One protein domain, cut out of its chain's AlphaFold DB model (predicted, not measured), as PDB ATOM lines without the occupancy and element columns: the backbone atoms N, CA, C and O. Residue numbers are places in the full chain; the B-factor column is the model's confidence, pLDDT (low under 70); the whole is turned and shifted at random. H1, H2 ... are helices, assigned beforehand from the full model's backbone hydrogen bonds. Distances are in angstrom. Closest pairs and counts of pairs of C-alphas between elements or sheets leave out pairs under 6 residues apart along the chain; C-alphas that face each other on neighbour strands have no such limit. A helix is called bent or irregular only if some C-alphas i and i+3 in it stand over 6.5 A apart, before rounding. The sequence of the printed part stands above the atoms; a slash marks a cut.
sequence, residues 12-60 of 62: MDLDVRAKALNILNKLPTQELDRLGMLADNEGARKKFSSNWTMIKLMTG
ATOM      1  N   MET A  12     -49.172 -14.866  31.817       74.50
ATOM      2  CA  MET A  12     -49.581 -16.242  31.530       74.50
ATOM      3  C   MET A  12     -48.412 -17.220  31.706       74.50
ATOM      4  O   MET A  12     -48.572 -18.266  32.333       74.50
ATOM      5  N   ASP A  13     -47.216 -16.849  31.247       73.50
ATOM      6  CA  ASP A  13     -46.001 -17.641  31.451       73.50
ATOM      7  C   ASP A  13     -45.653 -17.779  32.937       73.50
ATOM      8  O   ASP A  13     -45.220 -18.845  33.381       73.50
ATOM      9  N   LEU A  14     -45.847 -16.710  33.716       80.38
ATOM     10  CA  LEU A  14     -45.634 -16.727  35.163       80.38
ATOM     11  C   LEU A  14     -46.625 -17.661  35.869       80.38
ATOM     12  O   LEU A  14     -46.200 -18.448  36.713       80.38
ATOM     13  N   ASP A  15     -47.909 -17.633  35.498       80.44
ATOM     14  CA  ASP A  15     -48.932 -18.521  36.069       80.44
ATOM     15  C   ASP A  15     -48.657 -20.000  35.751       80.44
ATOM     16  O   ASP A  15     -48.669 -20.852  36.645       80.44
ATOM     17  N   VAL A  16     -48.312 -20.318  34.499       77.12
ATOM     18  CA  VAL A  16     -47.948 -21.687  34.093       77.12
ATOM     19  C   VAL A  16     -46.727 -22.184  34.874       77.12
ATOM     20  O   VAL A  16     -46.725 -23.313  35.372       77.12
ATOM     21  N   ARG A  17     -45.699 -21.345  35.042       79.50
ATOM     22  CA  ARG A  17     -44.488 -21.704  35.798       79.50
ATOM     23  C   ARG A  17     -44.747 -21.832  37.300       79.50
ATOM     24  O   ARG A  17     -44.213 -22.748  37.923       79.50
ATOM     25  N   ALA A  18     -45.585 -20.974  37.877       82.31
ATOM     26  CA  ALA A  18     -45.996 -21.076  39.275       82.31
ATOM     27  C   ALA A  18     -46.784 -22.371  39.537       82.31
ATOM     28  O   ALA A  18     -46.521 -23.078  40.514       82.31
ATOM     29  N   LYS A  19     -47.695 -22.742  38.628       84.81
ATOM     30  CA  LYS A  19     -48.404 -24.032  38.669       84.81
ATOM     31  C   LYS A  19     -47.440 -25.212  38.572       84.81
ATOM     32  O   LYS A  19     -47.546 -26.136  39.377       84.81
ATOM     33  N   ALA A  20     -46.476 -25.168  37.650       80.75
ATOM     34  CA  ALA A  20     -45.460 -26.211  37.518       80.75
ATOM     35  C   ALA A  20     -44.644 -26.383  38.811       80.75
ATOM     36  O   ALA A  20     -44.467 -27.508  39.274       80.75
ATOM     37  N   LEU A  21     -44.221 -25.290  39.453       83.31
ATOM     38  CA  LEU A  21     -43.519 -25.350  40.740       83.31
ATOM     39  C   LEU A  21     -44.360 -25.954  41.861       83.31
ATOM     40  O   LEU A  21     -43.849 -26.758  42.638       83.31
ATOM     41  N   ASN A  22     -45.644 -25.606  41.943       85.06
ATOM     42  CA  ASN A  22     -46.543 -26.195  42.935       85.06
ATOM     43  C   ASN A  22     -46.715 -27.707  42.752       85.06
ATOM     44  O   ASN A  22     -46.919 -28.414  43.737       85.06
ATOM     45  N   ILE A  23     -46.635 -28.204  41.515       84.06
ATOM     46  CA  ILE A  23     -46.642 -29.642  41.226       84.06
ATOM     47  C   ILE A  23     -45.305 -30.263  41.638       84.06
ATOM     48  O   ILE A  23     -45.304 -31.238  42.382       84.06
ATOM     49  N   LEU A  24     -44.179 -29.673  41.223       83.31
ATOM     50  CA  LEU A  24     -42.840 -30.170  41.557       83.31
ATOM     51  C   LEU A  24     -42.616 -30.241  43.076       83.31
ATOM     52  O   LEU A  24     -42.112 -31.241  43.571       83.31
ATOM     53  N   ASN A  25     -43.077 -29.245  43.835       82.19
ATOM     54  CA  ASN A  25     -42.975 -29.233  45.300       82.19
ATOM     55  C   ASN A  25     -43.759 -30.359  45.995       82.19
ATOM     56  O   ASN A  25     -43.519 -30.623  47.170       82.19
ATOM     57  N   LYS A  26     -44.709 -30.999  45.305       86.00
ATOM     58  CA  LYS A  26     -45.489 -32.129  45.832       86.00
ATOM     59  C   LYS A  26     -44.914 -33.487  45.430       86.00
ATOM     60  O   LYS A  26     -45.423 -34.505  45.893       86.00
ATOM     61  N   LEU A  27     -43.902 -33.524  44.563       82.19
ATOM     62  CA  LEU A  27     -43.295 -34.774  44.125       82.19
ATOM     63  C   LEU A  27     -42.305 -35.313  45.172       82.19
ATOM     64  O   LEU A  27     -41.603 -34.533  45.819       82.19
ATOM     65  N   PRO A  28     -42.199 -36.646  45.319       88.50
ATOM     66  CA  PRO A  28     -41.149 -37.267  46.119       88.50
ATOM     67  C   PRO A  28     -39.752 -36.915  45.593       88.50
ATOM     68  O   PRO A  28     -39.552 -36.783  44.386       88.50
ATOM     69  N   THR A  29     -38.757 -36.857  46.482       84.19
ATOM     70  CA  THR A  29     -37.364 -36.525  46.126       84.19
ATOM     71  C   THR A  29     -36.802 -37.415  45.013       84.19
ATOM     72  O   THR A  29     -36.163 -36.906  44.105       84.19
ATOM     73  N   GLN A  30     -37.119 -38.714  45.013       82.94
ATOM     74  CA  GLN A  30     -36.674 -39.647  43.968       82.94
ATOM     75  C   GLN A  30     -37.200 -39.284  42.569       82.94
ATOM     76  O   GLN A  30     -36.477 -39.407  41.582       82.94
ATOM     77  N   GLU A  31     -38.447 -38.817  42.472       82.12
ATOM     78  CA  GLU A  31     -39.023 -38.363  41.200       82.12
ATOM     79  C   GLU A  31     -38.406 -37.031  40.765       82.12
ATOM     80  O   GLU A  31     -38.134 -36.833  39.583       82.12
ATOM     81  N   LEU A  32     -38.106 -36.139  41.713       82.31
ATOM     82  CA  LEU A  32     -37.380 -34.900  41.427       82.31
ATOM     83  C   LEU A  32     -35.959 -35.168  40.915       82.31
ATOM     84  O   LEU A  32     -35.546 -34.547  39.936       82.31
ATOM     85  N   ASP A  33     -35.242 -36.122  41.509       81.81
ATOM     86  CA  ASP A  33     -33.904 -36.523  41.064       81.81
ATOM     87  C   ASP A  33     -33.953 -37.148  39.666       81.81
ATOM     88  O   ASP A  33     -33.163 -36.795  38.788       81.81
ATOM     89  N   ARG A  34     -34.942 -38.014  39.412       81.44
ATOM     90  CA  ARG A  34     -35.183 -38.586  38.084       81.44
ATOM     91  C   ARG A  34     -35.468 -37.502  37.043       81.44
ATOM     92  O   ARG A  34     -34.931 -37.566  35.937       81.44
ATOM     93  N   LEU A  35     -36.295 -36.512  37.377       81.31
ATOM     94  CA  LEU A  35     -36.571 -35.368  36.508       81.31
ATOM     95  C   LEU A  35     -35.310 -34.532  36.257       81.31
ATOM     96  O   LEU A  35     -35.089 -34.125  35.120       81.31
ATOM     97  N   GLY A  36     -34.462 -34.337  37.270       80.25
ATOM     98  CA  GLY A  36     -33.157 -33.685  37.125       80.25
ATOM     99  C   GLY A  36     -32.242 -34.426  36.148       80.25
ATOM    100  O   GLY A  36     -31.749 -33.835  35.192       80.25
ATOM    101  N   MET A  37     -32.108 -35.746  36.295       80.62
ATOM    102  CA  MET A  37     -31.310 -36.575  35.379       80.62
ATOM    103  C   MET A  37     -31.841 -36.550  33.937       80.62
ATOM    104  O   MET A  37     -31.063 -36.524  32.981       80.62
ATOM    105  N   LEU A  38     -33.166 -36.559  33.762       80.06
ATOM    106  CA  LEU A  38     -33.796 -36.411  32.448       80.06
ATOM    107  C   LEU A  38     -33.559 -35.016  31.862       80.06
ATOM    108  O   LEU A  38     -33.370 -34.894  30.653       80.06
ATOM    109  N   ALA A  39     -33.567 -33.981  32.704       77.25
ATOM    110  CA  ALA A  39     -33.306 -32.612  32.297       77.25
ATOM    111  C   ALA A  39     -31.844 -32.404  31.890       77.25
ATOM    112  O   ALA A  39     -31.619 -31.675  30.934       77.25
ATOM    113  N   ASP A  40     -30.870 -33.057  32.521       81.44
ATOM    114  CA  ASP A  40     -29.447 -32.902  32.180       81.44
ATOM    115  C   ASP A  40     -29.016 -33.730  30.958       81.44
ATOM    116  O   ASP A  40     -28.027 -33.412  30.295       81.44
ATOM    117  N   ASN A  41     -29.781 -34.761  30.592       85.81
ATOM    118  CA  ASN A  41     -29.482 -35.613  29.443       85.81
ATOM    119  C   ASN A  41     -30.190 -35.129  28.165       85.81
ATOM    120  O   ASN A  41     -31.398 -35.287  27.988       85.81
ATOM    121  N   GLU A  42     -29.424 -34.599  27.209       82.00
ATOM    122  CA  GLU A  42     -29.963 -34.083  25.946       82.00
ATOM    123  C   GLU A  42     -30.712 -35.137  25.112       82.00
ATOM    124  O   GLU A  42     -31.762 -34.839  24.537       82.00
ATOM    125  N   GLY A  43     -30.218 -36.378  25.075       83.00
ATOM    126  CA  GLY A  43     -30.882 -37.480  24.379       83.00
ATOM    127  C   GLY A  43     -32.220 -37.840  25.023       83.00
ATOM    128  O   GLY A  43     -33.211 -38.061  24.324       83.00
ATOM    129  N   ALA A  44     -32.278 -37.822  26.357       75.75
ATOM    130  CA  ALA A  44     -33.513 -38.032  27.101       75.75
ATOM    131  C   ALA A  44     -34.520 -36.895  26.864       75.75
ATOM    132  O   ALA A  44     -35.685 -37.179  26.582       75.75
ATOM    133  N   ARG A  45     -34.072 -35.629  26.869       79.19
ATOM    134  CA  ARG A  45     -34.911 -34.464  26.524       79.19
ATOM    135  C   ARG A  45     -35.497 -34.577  25.116       79.19
ATOM    136  O   ARG A  45     -36.706 -34.423  24.938       79.19
ATOM    137  N   LYS A  46     -34.667 -34.900  24.115       80.44
ATOM    138  CA  LYS A  46     -35.100 -35.083  22.717       80.44
ATOM    139  C   LYS A  46     -36.113 -36.220  22.581       80.44
ATOM    140  O   LYS A  46     -37.146 -36.047  21.935       80.44
ATOM    141  N   LYS A  47     -35.863 -37.361  23.232       79.81
ATOM    142  CA  LYS A  47     -36.778 -38.512  23.224       79.81
ATOM    143  C   LYS A  47     -38.109 -38.189  23.904       79.81
ATOM    144  O   LYS A  47     -39.157 -38.544  23.377       79.81
ATOM    145  N   PHE A  48     -38.079 -37.478  25.029       76.38
ATOM    146  CA  PHE A  48     -39.287 -37.050  25.731       76.38
ATOM    147  C   PHE A  48     -40.125 -36.087  24.881       76.38
ATOM    148  O   PHE A  48     -41.324 -36.299  24.723       76.38
ATOM    149  N   SER A  49     -39.494 -35.085  24.258       77.00
ATOM    150  CA  SER A  49     -40.183 -34.157  23.354       77.00
ATOM    151  C   SER A  49     -40.777 -34.869  22.137       77.00
ATOM    152  O   SER A  49     -41.903 -34.567  21.754       77.00
ATOM    153  N   SER A  50     -40.050 -35.819  21.542       78.00
ATOM    154  CA  SER A  50     -40.544 -36.612  20.410       78.00
ATOM    155  C   SER A  50     -41.758 -37.460  20.803       78.00
ATOM    156  O   SER A  50     -42.793 -37.420  20.139       78.00
ATOM    157  N   ASN A  51     -41.678 -38.150  21.945       79.75
ATOM    158  CA  ASN A  51     -42.787 -38.937  22.478       79.75
ATOM    159  C   ASN A  51     -44.007 -38.062  22.792       79.75
ATOM    160  O   ASN A  51     -45.131 -38.466  22.518       79.75
ATOM    161  N   TRP A  52     -43.800 -36.855  23.323       74.81
ATOM    162  CA  TRP A  52     -44.882 -35.907  23.588       74.81
ATOM    163  C   TRP A  52     -45.565 -35.429  22.302       74.81
ATOM    164  O   TRP A  52     -46.792 -35.433  22.222       74.81
ATOM    165  N   THR A  53     -44.789 -35.098  21.266       74.75
ATOM    166  CA  THR A  53     -45.323 -34.784  19.932       74.75
ATOM    167  C   THR A  53     -46.129 -35.954  19.369       74.75
ATOM    168  O   THR A  53     -47.218 -35.754  18.836       74.75
ATOM    169  N   MET A  54     -45.642 -37.186  19.541       73.69
ATOM    170  CA  MET A  54     -46.351 -38.385  19.094       73.69
ATOM    171  C   MET A  54     -47.660 -38.604  19.865       73.69
ATOM    172  O   MET A  54     -48.683 -38.908  19.260       73.69
ATOM    173  N   ILE A  55     -47.667 -38.381  21.183       70.75
ATOM    174  CA  ILE A  55     -48.882 -38.435  22.008       70.75
ATOM    175  C   ILE A  55     -49.895 -37.386  21.546       70.75
ATOM    176  O   ILE A  55     -51.064 -37.724  21.381       70.75
ATOM    177  N   LYS A  56     -49.477 -36.147  21.268       73.25
ATOM    178  CA  LYS A  56     -50.370 -35.114  20.719       73.25
ATOM    179  C   LYS A  56     -50.998 -35.527  19.388       73.25
ATOM    180  O   LYS A  56     -52.204 -35.379  19.213       73.25
ATOM    181  N   LEU A  57     -50.203 -36.104  18.482       68.00
ATOM    182  CA  LEU A  57     -50.689 -36.607  17.192       68.00
ATOM    183  C   LEU A  57     -51.702 -37.749  17.356       68.00
ATOM    184  O   LEU A  57     -52.701 -37.778  16.646       68.00
ATOM    185  N   MET A  58     -51.475 -38.662  18.305       67.31
ATOM    186  CA  MET A  58     -52.371 -39.798  18.554       67.31
ATOM    187  C   MET A  58     -53.643 -39.424  19.322       67.31
ATOM    188  O   MET A  58     -54.676 -40.061  19.147       67.31
ATOM    189  N   THR A  59     -53.577 -38.415  20.190       74.38
ATOM    190  CA  THR A  59     -54.698 -38.017  21.062       74.38
ATOM    191  C   THR A  59     -55.505 -36.844  20.512       74.38
ATOM    192  O   THR A  59     -56.549 -36.513  21.065       74.38
ATOM    193  N   GLY A  60     -55.041 -36.197  19.436       62.03
ATOM    194  CA  GLY A  60     -55.689 -35.016  18.858       62.03
ATOM    195  C   GLY A  60     -55.627 -33.771  19.752       62.03
ATOM    196  O   GLY A  60     -56.276 -32.767  19.454       62.03
TER     197      GLY A  60
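Overview. This is residues 12 to 60 of the 62 residues of an uncharacterized protein of Bizionia myxarmorum (UniProt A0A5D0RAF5). Three helices joined end to end make an open arch, like a horseshoe: H1 and H3 are its two legs, H2 bridges them, and the space between the legs is empty. H1 and H2 make one corner, H2 and H3 the other, and the far parts of both legs, residues 12 to 23 of H1 and residues 49 to 59 of H3, stick out with Gly 60 following. The printed part has 49 residues with three named helices, in the order H1, H2, H3, and no named strand; the class is all helix. The whole is loose, with a radius of gyration of the C-alphas of 13.1 A, and the C-alphas span 30 by 27 by 16 A along their three main axes.

Along the chain. H1 is residues 12 to 24, 18.4 A from first to last C-alpha, and begins with C-alpha 12 at (-49.581, -16.242, 31.530). H2 is residues 29 to 40, 16.4 A long in the same measure, with C-alpha 29 at (-37.364, -36.525, 46.126). H3 is residues 42 to 59, the longest helix with 18 residues and 25.5 A from first to last C-alpha; it ends with C-alpha 59 at (-54.698, -38.017, 21.062). No helix is bent or irregular.

Arrangement. H1 touches no helix. H1 and H2 are close but not clearly touching, with 1 pair of C-alphas within 8 A, the closest being those of Leu 24 and Leu 32, 7.2 A apart. They run opposite ways at a steep tilt of 49 degrees, and their centres are 17.6 A apart. H2 and H3 only just touch, and only at the corner by their link, with 3 pairs of C-alphas within 8 A. H2 touches H3 with residues 38 to 39 alone, and H3 touches H2 with residues 44 to 45 alone; the closest C-alphas of the two helices are those of Leu 38 and Ala 44, 5.6 A apart. The lines of H2 and H3 are about perpendicular, at 79 degrees, and their centres are 17.3 A apart. H1 and H3 are apart. In H1, H2 and H3, every O i to N i+4 pair is within hydrogen-bond range.

Size, cuts and confidence. The two C-alphas farthest apart are those of Thr 29 and Gly 60, at 32.9 A, while the C-alphas of Met 12 and Gly 60, the first and last printed, are 23.5 A apart. Residues 12 to 23, residues 25 to 31, of which 29 to 31 belong to H2, and residues 49 to 60, of which 49 to 59 belong to H3, stand free. The printed part has no cut. Both links are tight: 4 residues between H1 and H2, and 1 residue between H2 and H3. The mean pLDDT of the printed part is 79.2, and residues 57 to 58 and residue 60 are under 70.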